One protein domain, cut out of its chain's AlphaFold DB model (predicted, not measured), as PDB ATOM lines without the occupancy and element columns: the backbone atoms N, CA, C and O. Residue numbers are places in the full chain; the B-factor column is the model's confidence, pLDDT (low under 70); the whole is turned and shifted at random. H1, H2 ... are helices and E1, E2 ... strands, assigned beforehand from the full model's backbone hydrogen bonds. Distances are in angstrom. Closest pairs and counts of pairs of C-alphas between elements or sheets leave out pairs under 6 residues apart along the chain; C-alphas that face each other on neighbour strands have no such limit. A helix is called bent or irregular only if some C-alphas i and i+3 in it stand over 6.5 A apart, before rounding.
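AT A GLANCE: This is residues 16 to 121 of the 135 residues of the protein "Deoxyribonuclease NucA/NucB" of Streptosporangium subroseum (UniProt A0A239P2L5). A two-stranded antiparallel ribbon, E3 and E4, forms the core, with small helices round it: H1 and H5 touch near one of its ends, H2, H3 and H4 follow one another along it, and H6 runs on from E4. The small hairpin of E1 and E2 lies at one extreme of the domain, while H7, meeting H6 at a corner, leads to the other. The printed part has 106 residues with seven named helices and four named strands, in the order H1 E1 E2 H2 H3 H4 E3 H5 E4 H6 H7. The class is mixed, helices and strands; the whole is compact, with a radius of gyration of the C-alphas of 14.2 A and spans of 40 by 33 by 19 A.

IN THESE COORDINATES: Find C-alpha 67 at (89.800, 107.109, 85.032); from there E3, residues 67 to 72, runs 16.3 A. E4, residues 94 to 99, runs 16.1 A. H1 begins at C-alpha 21, (105.913, 113.722, 70.701), and spans residues 21 to 30 over 14.6 A. Next come E1, residues 33 to 35, E2, residues 38 to 40, H2, residues 43 to 47, H3, residues 49 to 52, and H4, residues 56 to 60. H5, residues 78 to 87, is only just irregular, with C-alphas 78 and 81 6.9 A apart. H6, residues 100 to 105, is irregular, with C-alphas 102 and 105 7.0 A apart. H7, residues 110 to 120, runs 15.2 A to C-alpha 120 at (111.829, 125.184, 86.172).

HOW THE PARTS SIT: Look first at E3 and E4, antiparallel at 148 degrees, where N 70 and O 96 are 2.9 A apart, within hydrogen-bond range. The closest C-alphas of H2 and E3 are those of Cys 44 and Cys 69, 5.4 A apart; those of H4 and E4 are Leu 60 and Gly 99, 4.9 A. H1 touches H5, closest at the C-alphas of Asn 25 and Ala 81, 4.9 A. H3 and H4 touch only at the corner, as do H6 and H7, whose closest C-alphas, Asn 103 and His 110, are 5.2 A apart. In the hairpin E1 and E2, N 33 and O 40 are 2.9 A apart. Every O i to N i+4 pair is within hydrogen-bond range in H2, H4 and H7; H5 has 4 of 6, H6 1 of 2, and H1 2 of 6 beside 4 of 7 O i to N i+3 pairs, while H3 is too short for an O i to N i+4 pair.

THE WHOLE: The two C-alphas farthest apart, Gly 37 and Asn 121, are 46.6 A apart. The printed part has no cut, and no link is long. Confidence is under 70 at residues 81 to 92, of which 81 to 87 belong to H5, and at 106 to 108.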
ATOM      1  N   LYS A  16     114.260 112.971  78.225       90.62
ATOM      2  CA  LYS A  16     113.166 113.819  77.744       90.62
ATOM      3  C   LYS A  16     113.031 113.699  76.225       90.62
ATOM      4  O   LYS A  16     113.990 113.871  75.479       90.62
ATOM      5  N   ASP A  17     111.820 113.417  75.753       87.94
ATOM      6  CA  ASP A  17     111.527 113.351  74.320       87.94
ATOM      7  C   ASP A  17     111.303 114.757  73.727       87.94
ATOM      8  O   ASP A  17     111.056 115.731  74.451       87.94
ATOM      9  N   LYS A  18     111.344 114.867  72.399       86.19
ATOM     10  CA  LYS A  18     111.088 116.102  71.655       86.19
ATOM     11  C   LYS A  18     109.697 116.662  71.953       86.19
ATOM     12  O   LYS A  18     108.730 115.934  72.201       86.19
ATOM     13  N   ALA A  19     109.586 117.988  71.917       74.06
ATOM     14  CA  ALA A  19     108.303 118.665  72.072       74.06
ATOM     15  C   ALA A  19     107.312 118.189  70.992       74.06
ATOM     16  O   ALA A  19     107.686 117.979  69.841       74.06
ATOM     17  N   GLY A  20     106.051 117.978  71.374       73.25
ATOM     18  CA  GLY A  20     105.003 117.469  70.481       73.25
ATOM     19  C   GLY A  20     104.919 115.940  70.367       73.25
ATOM     20  O   GLY A  20     103.837 115.430  70.077       73.25
ATOM     21  N   ASN A  21     105.985 115.190  70.683       77.94
ATOM     22  CA  ASN A  21     105.913 113.722  70.701       77.94
ATOM     23  C   ASN A  21     105.041 113.200  71.843       77.94
ATOM     24  O   ASN A  21     104.329 112.222  71.657       77.94
ATOM     25  N   GLN A  22     104.983 113.900  72.980       75.81
ATOM     26  CA  GLN A  22     104.151 113.494  74.117       75.81
ATOM     27  C   GLN A  22     102.683 113.246  73.728       75.81
ATOM     28  O   GLN A  22     102.098 112.264  74.172       75.81
ATOM     29  N   SER A  23     102.079 114.105  72.900       73.81
ATOM     30  CA  SER A  23     100.683 113.929  72.479       73.81
ATOM     31  C   SER A  23     100.496 112.701  71.587       73.81
ATOM     32  O   SER A  23      99.470 112.038  71.681       73.81
ATOM     33  N   LYS A  24     101.490 112.374  70.751       75.94
ATOM     34  CA  LYS A  24     101.491 111.147  69.941       75.94
ATOM     35  C   LYS A  24     101.666 109.914  70.829       75.94
ATOM     36  O   LYS A  24     100.908 108.959  70.713       75.94
ATOM     37  N   ASN A  25     102.606 109.991  71.764       76.31
ATOM     38  CA  ASN A  25     102.981 108.932  72.694       76.31
ATOM     39  C   ASN A  25     101.835 108.583  73.657       76.31
ATOM     40  O   ASN A  25     101.562 107.409  73.885       76.31
ATOM     41  N   ARG A  26     101.069 109.576  74.128       74.31
ATOM     42  CA  ARG A  26      99.881 109.351  74.976       74.31
ATOM     43  C   ARG A  26      98.852 108.416  74.337       74.31
ATOM     44  O   ARG A  26      98.136 107.729  75.062       74.31
ATOM     45  N   ASN A  27      98.774 108.358  73.006       76.75
ATOM     46  CA  ASN A  27      97.841 107.474  72.305       76.75
ATOM     47  C   ASN A  27      98.274 106.004  72.320       76.75
ATOM     48  O   ASN A  27      97.451 105.140  72.034       76.75
ATOM     49  N   VAL A  28      99.530 105.690  72.658       79.44
ATOM     50  CA  VAL A  28     100.023 104.304  72.660       79.44
ATOM     51  C   VAL A  28      99.205 103.440  73.616       79.44
ATOM     52  O   VAL A  28      98.712 102.386  73.213       79.44
ATOM     53  N   PHE A  29      98.977 103.921  74.842       79.44
ATOM     54  CA  PHE A  29      98.244 103.173  75.867       79.44
ATOM     55  C   PHE A  29      96.767 103.574  75.999       79.44
ATOM     56  O   PHE A  29      95.990 102.864  76.642       79.44
ATOM     57  N   SER A  30      96.354 104.675  75.359       79.00
ATOM     58  CA  SER A  30      94.970 105.179  75.371       79.00
ATOM     59  C   SER A  30      94.189 104.942  74.070       79.00
ATOM     60  O   SER A  30      93.098 105.480  73.902       79.00
ATOM     61  N   ARG A  31      94.718 104.123  73.149       83.31
ATOM     62  CA  ARG A  31      93.996 103.698  71.940       83.31
ATOM     63  C   ARG A  31      92.997 102.581  72.222       83.31
ATOM     64  O   ARG A  31      93.228 101.727  73.078       83.31
ATOM     65  N   SER A  32      91.943 102.540  71.409       88.62
ATOM     66  CA  SER A  32      90.981 101.442  71.427       88.62
ATOM     67  C   SER A  32      91.494 100.210  70.676       88.62
ATOM     68  O   SER A  32      92.163 100.342  69.651       88.62
ATOM     69  N   PHE A  33      91.175  99.016  71.173       89.88
ATOM     70  CA  PHE A  33      91.505  97.730  70.550       89.88
ATOM     71  C   PHE A  33      90.485  96.652  70.937       89.88
ATOM     72  O   PHE A  33      89.657  96.867  71.822       89.88
ATOM     73  N   GLN A  34      90.532  95.497  70.268       93.19
ATOM     74  CA  GLN A  34      89.662  94.357  70.559       93.19
ATOM     75  C   GLN A  34      90.457  93.158  71.069       93.19
ATOM     76  O   GLN A  34      91.537  92.869  70.556       93.19
ATOM     77  N   VAL A  35      89.891  92.453  72.047       91.50
ATOM     78  CA  VAL A  35      90.362  91.149  72.537       91.50
ATOM     79  C   VAL A  35      89.137  90.256  72.666       91.50
ATOM     80  O   VAL A  35      88.162  90.658  73.298       91.50
ATOM     81  N   ASP A  36      89.148  89.095  72.010       94.19
ATOM     82  CA  ASP A  36      88.057  88.109  72.042       94.19
ATOM     83  C   ASP A  36      86.660  88.710  71.779       94.19
ATOM     84  O   ASP A  36      85.680  88.420  72.462       94.19
ATOM     85  N   GLY A  37      86.571  89.620  70.802       92.44
ATOM     86  CA  GLY A  37      85.326  90.308  70.432       92.44
ATOM     87  C   GLY A  37      84.889  91.427  71.388       92.44
ATOM     88  O   GLY A  37      83.934  92.144  71.090       92.44
ATOM     89  N   THR A  38      85.597  91.641  72.498       92.31
ATOM     90  CA  THR A  38      85.345  92.751  73.424       92.31
ATOM     91  C   THR A  38      86.188  93.961  73.038       92.31
ATOM     92  O   THR A  38      87.404  93.861  72.885       92.31
ATOM     93  N   SER A  39      85.545  95.121  72.880       93.31
ATOM     94  CA  SER A  39      86.236  96.387  72.610       93.31
ATOM     95  C   SER A  39      86.653  97.073  73.909       93.31
ATOM     96  O   SER A  39      85.824  97.315  74.785       93.31
ATOM     97  N   TYR A  40      87.924  97.449  73.994       90.81
ATOM     98  CA  TYR A  40      88.498  98.229  75.086       90.81
ATOM     99  C   TYR A  40      88.937  99.587  74.556       90.81
ATOM    100  O   TYR A  40      89.511  99.676  73.476       90.81
ATOM    101  N   SER A  41      88.679 100.652  75.313       88.69
ATOM    102  CA  SER A  41      89.048 102.028  74.956       88.69
ATOM    103  C   SER A  41      90.506 102.375  75.266       88.69
ATOM    104  O   SER A  41      91.010 103.367  74.751       88.69
ATOM    105  N   SER A  42      91.181 101.577  76.101       88.62
ATOM    106  CA  SER A  42      92.582 101.755  76.498       88.62
ATOM    107  C   SER A  42      93.153 100.468  77.095       88.62
ATOM    108  O   SER A  42      92.402  99.582  77.515       88.62
ATOM    109  N   TYR A  43      94.481 100.383  77.210       88.62
ATOM    110  CA  TYR A  43      95.134  99.251  77.879       88.62
ATOM    111  C   TYR A  43      94.797  99.204  79.371       88.62
ATOM    112  O   TYR A  43      94.601  98.123  79.918       88.62
ATOM    113  N   CYS A  44      94.647 100.355  80.031       90.00
ATOM    114  CA  CYS A  44      94.220 100.371  81.429       90.00
ATOM    115  C   CYS A  44      92.789  99.859  81.616       90.00
ATOM    116  O   CYS A  44      92.528  99.204  82.618       90.00
ATOM    117  N   GLN A  45      91.871 100.092  80.673       91.69
ATOM    118  CA  GLN A  45      90.539  99.483  80.756       91.69
ATOM    119  C   GLN A  45      90.603  97.962  80.589       91.69
ATOM    120  O   GLN A  45      89.833  97.249  81.223       91.69
ATOM    121  N   TYR A  46      91.518  97.464  79.757       92.06
ATOM    122  CA  TYR A  46      91.726  96.030  79.580       92.06
ATOM    123  C   TYR A  46      92.306  95.362  80.835       92.06
ATOM    124  O   TYR A  46      91.767  94.360  81.294       92.06
ATOM    125  N   TYR A  47      93.359  95.934  81.426       90.88
ATOM    126  CA  TYR A  47      94.018  95.358  82.606       90.88
ATOM    127  C   TYR A  47      93.307  95.657  83.933       90.88
ATOM    128  O   TYR A  47      93.416  94.873  84.874       90.88
ATOM    129  N   PHE A  48      92.568  96.768  84.023       91.88
ATOM    130  CA  PHE A  48      91.878  97.221  85.238       91.88
ATOM    131  C   PHE A  48      90.400  97.551  84.960       91.88
ATOM    132  O   PHE A  48      89.961  98.674  85.217       91.88
ATOM    133  N   PRO A  49      89.596  96.609  84.437       91.62
ATOM    134  CA  PRO A  49      88.234  96.898  83.984       91.62
ATOM    135  C   PRO A  49      87.316  97.412  85.101       91.62
ATOM    136  O   PRO A  49      86.442  98.241  84.847       91.62
ATOM    137  N   GLU A  50      87.532  96.979  86.345       90.75
ATOM    138  CA  GLU A  50      86.732  97.405  87.500       90.75
ATOM    139  C   GLU A  50      86.937  98.887  87.849       90.75
ATOM    140  O   GLU A  50      85.997  99.563  88.263       90.75
ATOM    141  N   ASN A  51      88.122  99.445  87.577       90.12
ATOM    142  CA  ASN A  51      88.424 100.863  87.789       90.12
ATOM    143  C   ASN A  51      87.635 101.789  86.844       90.12
ATOM    144  O   ASN A  51      87.572 102.993  87.079       90.12
ATOM    145  N   TYR A  52      87.033 101.237  85.787       89.50
ATOM    146  CA  TYR A  52      86.209 101.956  84.811       89.50
ATOM    147  C   TYR A  52      84.703 101.773  85.050       89.50
ATOM    148  O   TYR A  52      83.893 102.201  84.227       89.50
ATOM    149  N   LYS A  53      84.310 101.155  86.172       91.75
ATOM    150  CA  LYS A  53      82.912 100.929  86.558       91.75
ATOM    151  C   LYS A  53      82.581 101.633  87.872       91.75
ATOM    152  O   LYS A  53      83.440 101.847  88.727       91.75
ATOM    153  N   GLN A  54      81.312 101.985  88.054       87.38
ATOM    154  CA  GLN A  54      80.819 102.463  89.346       87.38
ATOM    155  C   GLN A  54      80.760 101.303  90.360       87.38
ATOM    156  O   GLN A  54      80.461 100.180  89.955       87.38
ATOM    157  N   PRO A  55      81.017 101.543  91.661       88.56
ATOM    158  CA  PRO A  55      81.325 102.838  92.285       88.56
ATOM    159  C   PRO A  55      82.816 103.219  92.251       88.56
ATOM    160  O   PRO A  55      83.163 104.360  92.553       88.56
ATOM    161  N   LEU A  56      83.703 102.283  91.890       87.25
ATOM    162  CA  LEU A  56      85.159 102.470  91.943       87.25
ATOM    163  C   LEU A  56      85.635 103.661  91.110       87.25
ATOM    164  O   LEU A  56      86.513 104.395  91.544       87.25
ATOM    165  N   LEU A  57      85.010 103.905  89.963       87.81
ATOM    166  CA  LEU A  57      85.299 105.053  89.112       87.81
ATOM    167  C   LEU A  57      85.094 106.398  89.835       87.81
ATOM    168  O   LEU A  57      85.911 107.304  89.683       87.81
ATOM    169  N   SER A  58      84.046 106.518  90.655       90.44
ATOM    170  CA  SER A  58      83.807 107.723  91.467       90.44
ATOM    171  C   SER A  58      84.725 107.801  92.682       90.44
ATOM    172  O   SER A  58      85.031 108.895  93.138       90.44
ATOM    173  N   LEU A  59      85.185 106.662  93.208       89.50
ATOM    174  CA  LEU A  59      86.184 106.640  94.279       89.50
ATOM    175  C   LEU A  59      87.572 107.049  93.766       89.50
ATOM    176  O   LEU A  59      88.292 107.765  94.454       89.50
ATOM    177  N   LEU A  60      87.938 106.616  92.557       88.06
ATOM    178  CA  LEU A  60      89.202 106.964  91.905       88.06
ATOM    179  C   LEU A  60      89.250 108.424  91.467       88.06
ATOM    180  O   LEU A  60      90.312 109.041  91.517       88.06
ATOM    181  N   ASP A  61      88.123 108.967  91.008       90.19
ATOM    182  CA  ASP A  61      88.005 110.372  90.642       90.19
ATOM    183  C   ASP A  61      86.676 110.971  91.111       90.19
ATOM    184  O   ASP A  61      85.727 111.067  90.327       90.19
ATOM    185  N   PRO A  62      86.612 111.449  92.363       87.38
ATOM    186  CA  PRO A  62      85.406 112.071  92.902       87.38
ATOM    187  C   PRO A  62      84.984 113.349  92.167       87.38
ATOM    188  O   PRO A  62      83.849 113.794  92.314       87.38
ATOM    189  N   VAL A  63      85.888 113.963  91.392       87.19
ATOM    190  CA  VAL A  63      85.642 115.251  90.729       87.19
ATOM    191  C   VAL A  63      84.960 115.067  89.378       87.19
ATOM    192  O   VAL A  63      83.985 115.759  89.091       87.19
ATOM    193  N   TYR A  64      85.469 114.164  88.533       86.25
ATOM    194  CA  TYR A  64      84.940 113.983  87.174       86.25
ATOM    195  C   TYR A  64      84.346 112.598  86.915       86.25
ATOM    196  O   TYR A  64      83.766 112.403  85.845       86.25
ATOM    197  N   GLY A  65      84.494 111.642  87.838       88.19
ATOM    198  CA  GLY A  65      84.074 110.257  87.637       88.19
ATOM    199  C   GLY A  65      84.739 109.631  86.411       88.19
ATOM    200  O   GLY A  65      84.070 108.962  85.624       88.19
ATOM    201  N   ARG A  66      86.027 109.920  86.178       87.12
ATOM    202  CA  ARG A  66      86.786 109.425  85.022       87.12
ATOM    203  C   ARG A  66      88.137 108.866  85.448       87.12
ATOM    204  O   ARG A  66      88.887 109.516  86.170       87.12
ATOM    205  N   ALA A  67      88.476 107.699  84.914       89.19
ATOM    206  CA  ALA A  67      89.800 107.109  85.032       89.19
ATOM    207  C   ALA A  67      90.620 107.400  83.769       89.19
ATOM    208  O   ALA A  67      90.109 107.357  82.648       89.19
ATOM    209  N   GLU A  68      91.902 107.687  83.955       87.94
ATOM    210  CA  GLU A  68      92.902 107.828  82.902       87.94
ATOM    211  C   GLU A  68      93.996 106.776  83.090       87.94
ATOM    212  O   GLU A  68      94.231 106.289  84.198       87.94
ATOM    213  N   CYS A  69      94.657 106.423  81.989       87.06
ATOM    214  CA  CYS A  69      95.779 105.499  82.017       87.06
ATOM    215  C   CYS A  69      97.061 106.291  82.275       87.06
ATOM    216  O   CYS A  69      97.449 107.111  81.442       87.06
ATOM    217  N   ASP A  70      97.659 106.100  83.446       87.62
ATOM    218  CA  ASP A  70      98.987 106.622  83.757       87.62
ATOM    219  C   ASP A  70     100.054 105.595  83.383       87.62
ATOM    220  O   ASP A  70      99.836 104.387  83.530       87.62
ATOM    221  N   GLU A  71     101.187 106.082  82.880       85.56
ATOM    222  CA  GLU A  71     102.273 105.256  82.358       85.56
ATOM    223  C   GLU A  71     103.621 105.653  82.963       85.56
ATOM    224  O   GLU A  71     103.957 106.837  83.076       85.56
ATOM    225  N   TYR A  72     104.422 104.640  83.293       85.31
ATOM    226  CA  TYR A  72     105.831 104.801  83.624       85.31
ATOM    227  C   TYR A  72     106.690 103.809  82.820       85.31
ATOM    228  O   TYR A  72     106.390 102.610  82.843       85.31
ATOM    229  N   PRO A  73     107.777 104.257  82.161       86.25
ATOM    230  CA  PRO A  73     108.236 105.648  82.059       86.25
ATOM    231  C   PRO A  73     107.262 106.570  81.302       86.25
ATOM    232  O   PRO A  73     106.482 106.109  80.476       86.25
ATOM    233  N   PHE A  74     107.298 107.876  81.589       87.69
ATOM    234  CA  PHE A  74     106.276 108.825  81.123       87.69
ATOM    235  C   PHE A  74     106.230 108.989  79.594       87.69
ATOM    236  O   PHE A  74     107.277 109.020  78.941       87.69
ATOM    237  N   ALA A  75     105.049 109.298  79.043       84.50
ATOM    238  CA  ALA A  75     104.841 109.607  77.616       84.50
ATOM    239  C   ALA A  75     105.732 110.734  77.070       84.50
ATOM    240  O   ALA A  75     105.978 110.837  75.869       84.50
ATOM    241  N   SER A  76     106.190 111.627  77.949       87.06
ATOM    242  CA  SER A  76     107.091 112.735  77.628       87.06
ATOM    243  C   SER A  76     108.561 112.324  77.501       87.06
ATOM    244  O   SER A  76     109.394 113.208  77.266       87.06
ATOM    245  N   THR A  77     108.880 111.038  77.670       87.75
ATOM    246  CA  THR A  77     110.235 110.474  77.648       87.75
ATOM    247  C   THR A  77     110.401 109.474  76.512       87.75
ATOM    248  O   THR A  77     109.447 108.790  76.140       87.75
ATOM    249  N   LYS A  78     111.623 109.354  75.981       85.06
ATOM    250  CA  LYS A  78     111.940 108.346  74.956       85.06
ATOM    251  C   LYS A  78     111.736 106.934  75.497       85.06
ATOM    252  O   LYS A  78     111.126 106.100  74.848       85.06
ATOM    253  N   ASN A  79     112.180 106.737  76.735       82.31
ATOM    254  CA  ASN A  79     112.058 105.513  77.517       82.31
ATOM    255  C   ASN A  79     110.605 105.047  77.710       82.31
ATOM    256  O   ASN A  79     110.380 103.858  77.907       82.31
ATOM    257  N   GLY A  80     109.643 105.976  77.665       76.75
ATOM    258  CA  GLY A  80     108.207 105.728  77.780       76.75
ATOM    259  C   GLY A  80     107.577 105.286  76.461       76.75
ATOM    260  O   GLY A  80     108.146 104.488  75.710       76.75
ATOM    261  N   ALA A  81     106.404 105.836  76.149       67.94
ATOM    262  CA  ALA A  81     105.678 105.512  74.924       67.94
ATOM    263  C   ALA A  81     106.438 105.792  73.607       67.94
ATOM    264  O   ALA A  81     106.060 105.221  72.587       67.94
ATOM    265  N   GLY A  82     107.513 106.592  73.613       66.25
ATOM    266  CA  GLY A  82     108.377 106.778  72.438       66.25
ATOM    267  C   GLY A  82     108.965 105.451  71.946       66.25
ATOM    268  O   GLY A  82     108.687 105.020  70.832       66.25
ATOM    269  N   TYR A  83     109.683 104.727  72.807       69.69
ATOM    270  CA  TYR A  83     110.194 103.402  72.450       69.69
ATOM    271  C   TYR A  83     109.103 102.327  72.366       69.69
ATOM    272  O   TYR A  83     109.303 101.341  71.661       69.69
ATOM    273  N   ALA A  84     107.952 102.506  73.024       65.12
ATOM    274  CA  ALA A  84     106.820 101.578  72.910       65.12
ATOM    275  C   ALA A  84     106.206 101.616  71.505       65.12
ATOM    276  O   ALA A  84     105.797 100.585  70.967       65.12
ATOM    277  N   ALA A  85     106.127 102.817  70.922       63.38
ATOM    278  CA  ALA A  85     105.653 103.022  69.564       63.38
ATOM    279  C   ALA A  85     106.611 102.392  68.542       63.38
ATOM    280  O   ALA A  85     106.145 101.745  67.605       63.38
ATOM    281  N   ASP A  86     107.923 102.522  68.763       64.81
ATOM    282  CA  ASP A  86     108.952 102.099  67.806       64.81
ATOM    283  C   ASP A  86     109.300 100.600  67.889       64.81
ATOM    284  O   ASP A  86     109.496  99.951  66.863       64.81
ATOM    285  N   ASN A  87     109.350 100.016  69.091       60.88
ATOM    286  CA  ASN A  87     109.783  98.624  69.309       60.88
ATOM    287  C   ASN A  87     108.627  97.654  69.618       60.88
ATOM    288  O   ASN A  87     108.841  96.465  69.892       60.88
ATOM    289  N   GLY A  88     107.390  98.155  69.579       57.31
ATOM    290  CA  GLY A  88     106.223  97.476  70.124       57.31
ATOM    291  C   GLY A  88     106.242  97.450  71.655       57.31
ATOM    292  O   GLY A  88     107.193  97.877  72.305       57.31
ATOM    293  N   MET A  89     105.194  96.883  72.256       62.16
ATOM    294  CA  MET A  89     105.033  96.713  73.713       62.16
ATOM    295  C   MET A  89     106.061  95.732  74.336       62.16
ATOM    296  O   MET A  89     105.783  95.108  75.353       62.16
ATOM    297  N   LYS A  90     107.220  95.528  73.694       56.53
ATOM    298  CA  LYS A  90     108.311  94.647  74.130       56.53
ATOM    299  C   LYS A  90     109.119  95.234  75.288       56.53
ATOM    300  O   LYS A  90     109.826  94.487  75.955       56.53
ATOM    301  N   ASN A  91     109.017  96.538  75.520       61.78
ATOM    302  CA  ASN A  91     109.627  97.183  76.676       61.78
ATOM    303  C   ASN A  91     108.702  97.068  77.897       61.78
ATOM    304  O   ASN A  91     107.480  96.975  77.769       61.78
ATOM    305  N   HIS A  92     109.290  97.084  79.091       67.12
ATOM    306  CA  HIS A  92     108.544  96.992  80.341       67.12
ATOM    307  C   HIS A  92     107.945  98.353  80.708       67.12
ATOM    308  O   HIS A  92     108.661  99.279  81.086       67.12
ATOM    309  N   TYR A  93     106.622  98.450  80.612       77.81
ATOM    310  CA  TYR A  93     105.854  99.613  81.044       77.81
ATOM    311  C   TYR A  93     104.978  99.244  82.225       77.81
ATOM    312  O   TYR A  93     104.322  98.202  82.224       77.81
ATOM    313  N   SER A  94     104.937 100.127  83.215       84.38
ATOM    314  CA  SER A  94     103.934 100.062  84.266       84.38
ATOM    315  C   SER A  94     102.749 100.920  83.859       84.38
ATOM    316  O   SER A  94     102.918 102.090  83.507       84.38
ATOM    317  N   LEU A  95     101.558 100.330  83.906       87.38
ATOM    318  CA  LEU A  95     100.300 101.020  83.668       87.38
ATOM    319  C   LEU A  95      99.468 100.994  84.939       87.38
ATOM    320  O   LEU A  95      99.390  99.969  85.621       87.38
ATOM    321  N   ARG A  96      98.790 102.102  85.226       89.81
ATOM    322  CA  ARG A  96      97.825 102.163  86.321       89.81
ATOM    323  C   ARG A  96      96.633 103.029  85.947       89.81
ATOM    324  O   ARG A  96      96.787 104.137  85.439       89.81
ATOM    325  N   ALA A  97      95.435 102.534  86.246       90.00
ATOM    326  CA  ALA A  97      94.232 103.351  86.199       90.00
ATOM    327  C   ALA A  97      94.225 104.317  87.393       90.00
ATOM    328  O   ALA A  97      94.224 103.889  88.551       90.00
ATOM    329  N   VAL A  98      94.215 105.615  87.106       90.50
ATOM    330  CA  VAL A  98      94.209 106.698  88.100       90.50
ATOM    331  C   VAL A  98      93.089 107.686  87.790       90.50
ATOM    332  O   VAL A  98      92.622 107.763  86.656       90.50
ATOM    333  N   GLY A  99      92.652 108.470  88.774       90.19
ATOM    334  CA  GLY A  99      91.635 109.490  88.536       90.19
ATOM    335  C   GLY A  99      92.103 110.600  87.590       90.19
ATOM    336  O   GLY A  99      93.249 111.053  87.657       90.19
ATOM    337  N   LYS A 100      91.209 111.092  86.724       87.19
ATOM    338  CA  LYS A 100      91.503 112.172  85.763       87.19
ATOM    339  C   LYS A 100      91.954 113.461  86.448       87.19
ATOM    340  O   LYS A 100      92.826 114.173  85.935       87.19
ATOM    341  N   SER A 101      91.363 113.775  87.599       86.69
ATOM    342  CA  SER A 101      91.781 114.906  88.429       86.69
ATOM    343  C   SER A 101      93.262 114.805  88.822       86.69
ATOM    344  O   SER A 101      93.996 115.776  88.636       86.69
ATOM    345  N   HIS A 102      93.722 113.623  89.242       82.44
ATOM    346  CA  HIS A 102      95.107 113.361  89.641       82.44
ATOM    347  C   HIS A 102      96.090 113.343  88.465       82.44
ATOM    348  O   HIS A 102      97.202 113.851  88.590       82.44
ATOM    349  N   ASN A 103      95.700 112.795  87.312       80.44
ATOM    350  CA  ASN A 103      96.623 112.616  86.189       80.44
ATOM    351  C   ASN A 103      96.814 113.897  85.360       80.44
ATOM    352  O   ASN A 103      97.917 114.443  85.286       80.44
ATOM    353  N   SER A 104      95.744 114.425  84.756       77.75
ATOM    354  CA  SER A 104      95.869 115.480  83.738       77.75
ATOM    355  C   SER A 104      95.155 116.787  84.074       77.75
ATOM    356  O   SER A 104      95.643 117.862  83.718       77.75
ATOM    357  N   SER A 105      94.008 116.734  84.751       73.75
ATOM    358  CA  SER A 105      93.020 117.812  84.612       73.75
ATOM    359  C   SER A 105      93.000 118.806  85.774       73.75
ATOM    360  O   SER A 105      92.798 120.004  85.546       73.75
ATOM    361  N   HIS A 106      93.284 118.375  87.005       69.62
ATOM    362  CA  HIS A 106      93.223 119.271  88.163       69.62
ATOM    363  C   HIS A 106      94.488 120.134  88.322       69.62
ATOM    364  O   HIS A 106      95.497 119.921  87.647       69.62
ATOM    365  N   ARG A 107      94.437 121.191  89.144       60.09
ATOM    366  CA  ARG A 107      95.659 121.905  89.566       60.09
ATOM    367  C   ARG A 107      96.461 120.977  90.483       60.09
ATOM    368  O   ARG A 107      95.869 120.290  91.301       60.09
ATOM    369  N   GLY A 108      97.781 120.930  90.307       61.41
ATOM    370  CA  GLY A 108      98.630 119.975  91.030       61.41
ATOM    371  C   GLY A 108      98.553 118.532  90.517       61.41
ATOM    372  O   GLY A 108      99.033 117.633  91.194       61.41
ATOM    373  N   SER A 109      97.970 118.294  89.333       82.56
ATOM    374  CA  SER A 109      98.007 116.972  88.703       82.56
ATOM    375  C   SER A 109      99.441 116.553  88.363       82.56
ATOM    376  O   SER A 109     100.291 117.405  88.076       82.56
ATOM    377  N   HIS A 110      99.699 115.245  88.328       83.81
ATOM    378  CA  HIS A 110     101.020 114.692  88.018       83.81
ATOM    379  C   HIS A 110     101.552 115.208  86.674       83.81
ATOM    380  O   HIS A 110     102.708 115.618  86.579       83.81
ATOM    381  N   GLY A 111     100.694 115.303  85.650       83.44
ATOM    382  CA  GLY A 111     101.076 115.850  84.350       83.44
ATOM    383  C   GLY A 111     101.479 117.328  84.389       83.44
ATOM    384  O   GLY A 111     102.416 117.721  83.691       83.44
ATOM    385  N   LYS A 112     100.815 118.156  85.210       85.31
ATOM    386  CA  LYS A 112     101.177 119.577  85.368       85.31
ATOM    387  C   LYS A 112     102.443 119.749  86.198       85.31
ATOM    388  O   LYS A 112     103.275 120.570  85.830       85.31
ATOM    389  N   ALA A 113     102.602 118.971  87.268       88.44
ATOM    390  CA  ALA A 113     103.807 118.979  88.094       88.44
ATOM    391  C   ALA A 113     105.045 118.578  87.277       88.44
ATOM    392  O   ALA A 113     106.063 119.261  87.332       88.44
ATOM    393  N   LEU A 114     104.933 117.538  86.443       88.56
ATOM    394  CA  LEU A 114     106.013 117.119  85.551       88.56
ATOM    395  C   LEU A 114     106.350 118.194  84.502       88.56
ATOM    396  O   LEU A 114     107.519 118.449  84.228       88.56
ATOM    397  N   GLY A 115     105.333 118.858  83.940       88.00
ATOM    398  CA  GLY A 115     105.535 119.981  83.022       88.00
ATOM    399  C   GLY A 115     106.226 121.180  83.680       88.00
ATOM    400  O   GLY A 115     107.135 121.758  83.088       88.00
ATOM    401  N   ALA A 116     105.835 121.525  84.911       89.75
ATOM    402  CA  ALA A 116     106.490 122.568  85.698       89.75
ATOM    403  C   ALA A 116     107.947 122.199  86.007       89.75
ATOM    404  O   ALA A 116     108.835 122.995  85.729       89.75
ATOM    405  N   PHE A 117     108.209 120.961  86.440       91.62
ATOM    406  CA  PHE A 117     109.566 120.458  86.661       91.62
ATOM    407  C   PHE A 117     110.464 120.640  85.430       91.62
ATOM    408  O   PHE A 117     111.584 121.135  85.569       91.62
ATOM    409  N   TYR A 118     109.975 120.291  84.232       92.31
ATOM    410  CA  TYR A 118     110.736 120.491  82.995       92.31
ATOM    411  C   TYR A 118     111.052 121.964  82.735       92.31
ATOM    412  O   TYR A 118     112.173 122.278  82.340       92.31
ATOM    413  N   ASN A 119     110.096 122.862  82.970       91.31
ATOM    414  CA  ASN A 119     110.298 124.293  82.760       91.31
ATOM    415  C   ASN A 119     111.273 124.889  83.784       91.31
ATOM    416  O   ASN A 119     112.226 125.567  83.399       91.31
ATOM    417  N   ASP A 120     111.067 124.599  85.067       94.25
ATOM    418  CA  ASP A 120     111.829 125.184  86.172       94.25
ATOM    419  C   ASP A 120     113.294 124.726  86.153       94.25
ATOM    420  O   ASP A 120     114.200 125.515  86.412       94.25
ATOM    421  N   ASN A 121     113.534 123.467  85.773       94.06
ATOM    422  CA  ASN A 121     114.877 122.886  85.684       94.06
ATOM    423  C   ASN A 121     115.468 122.944  84.271       94.06
ATOM    424  O   ASN A 121     116.561 122.432  84.049       94.06
TER     425      ASN A 121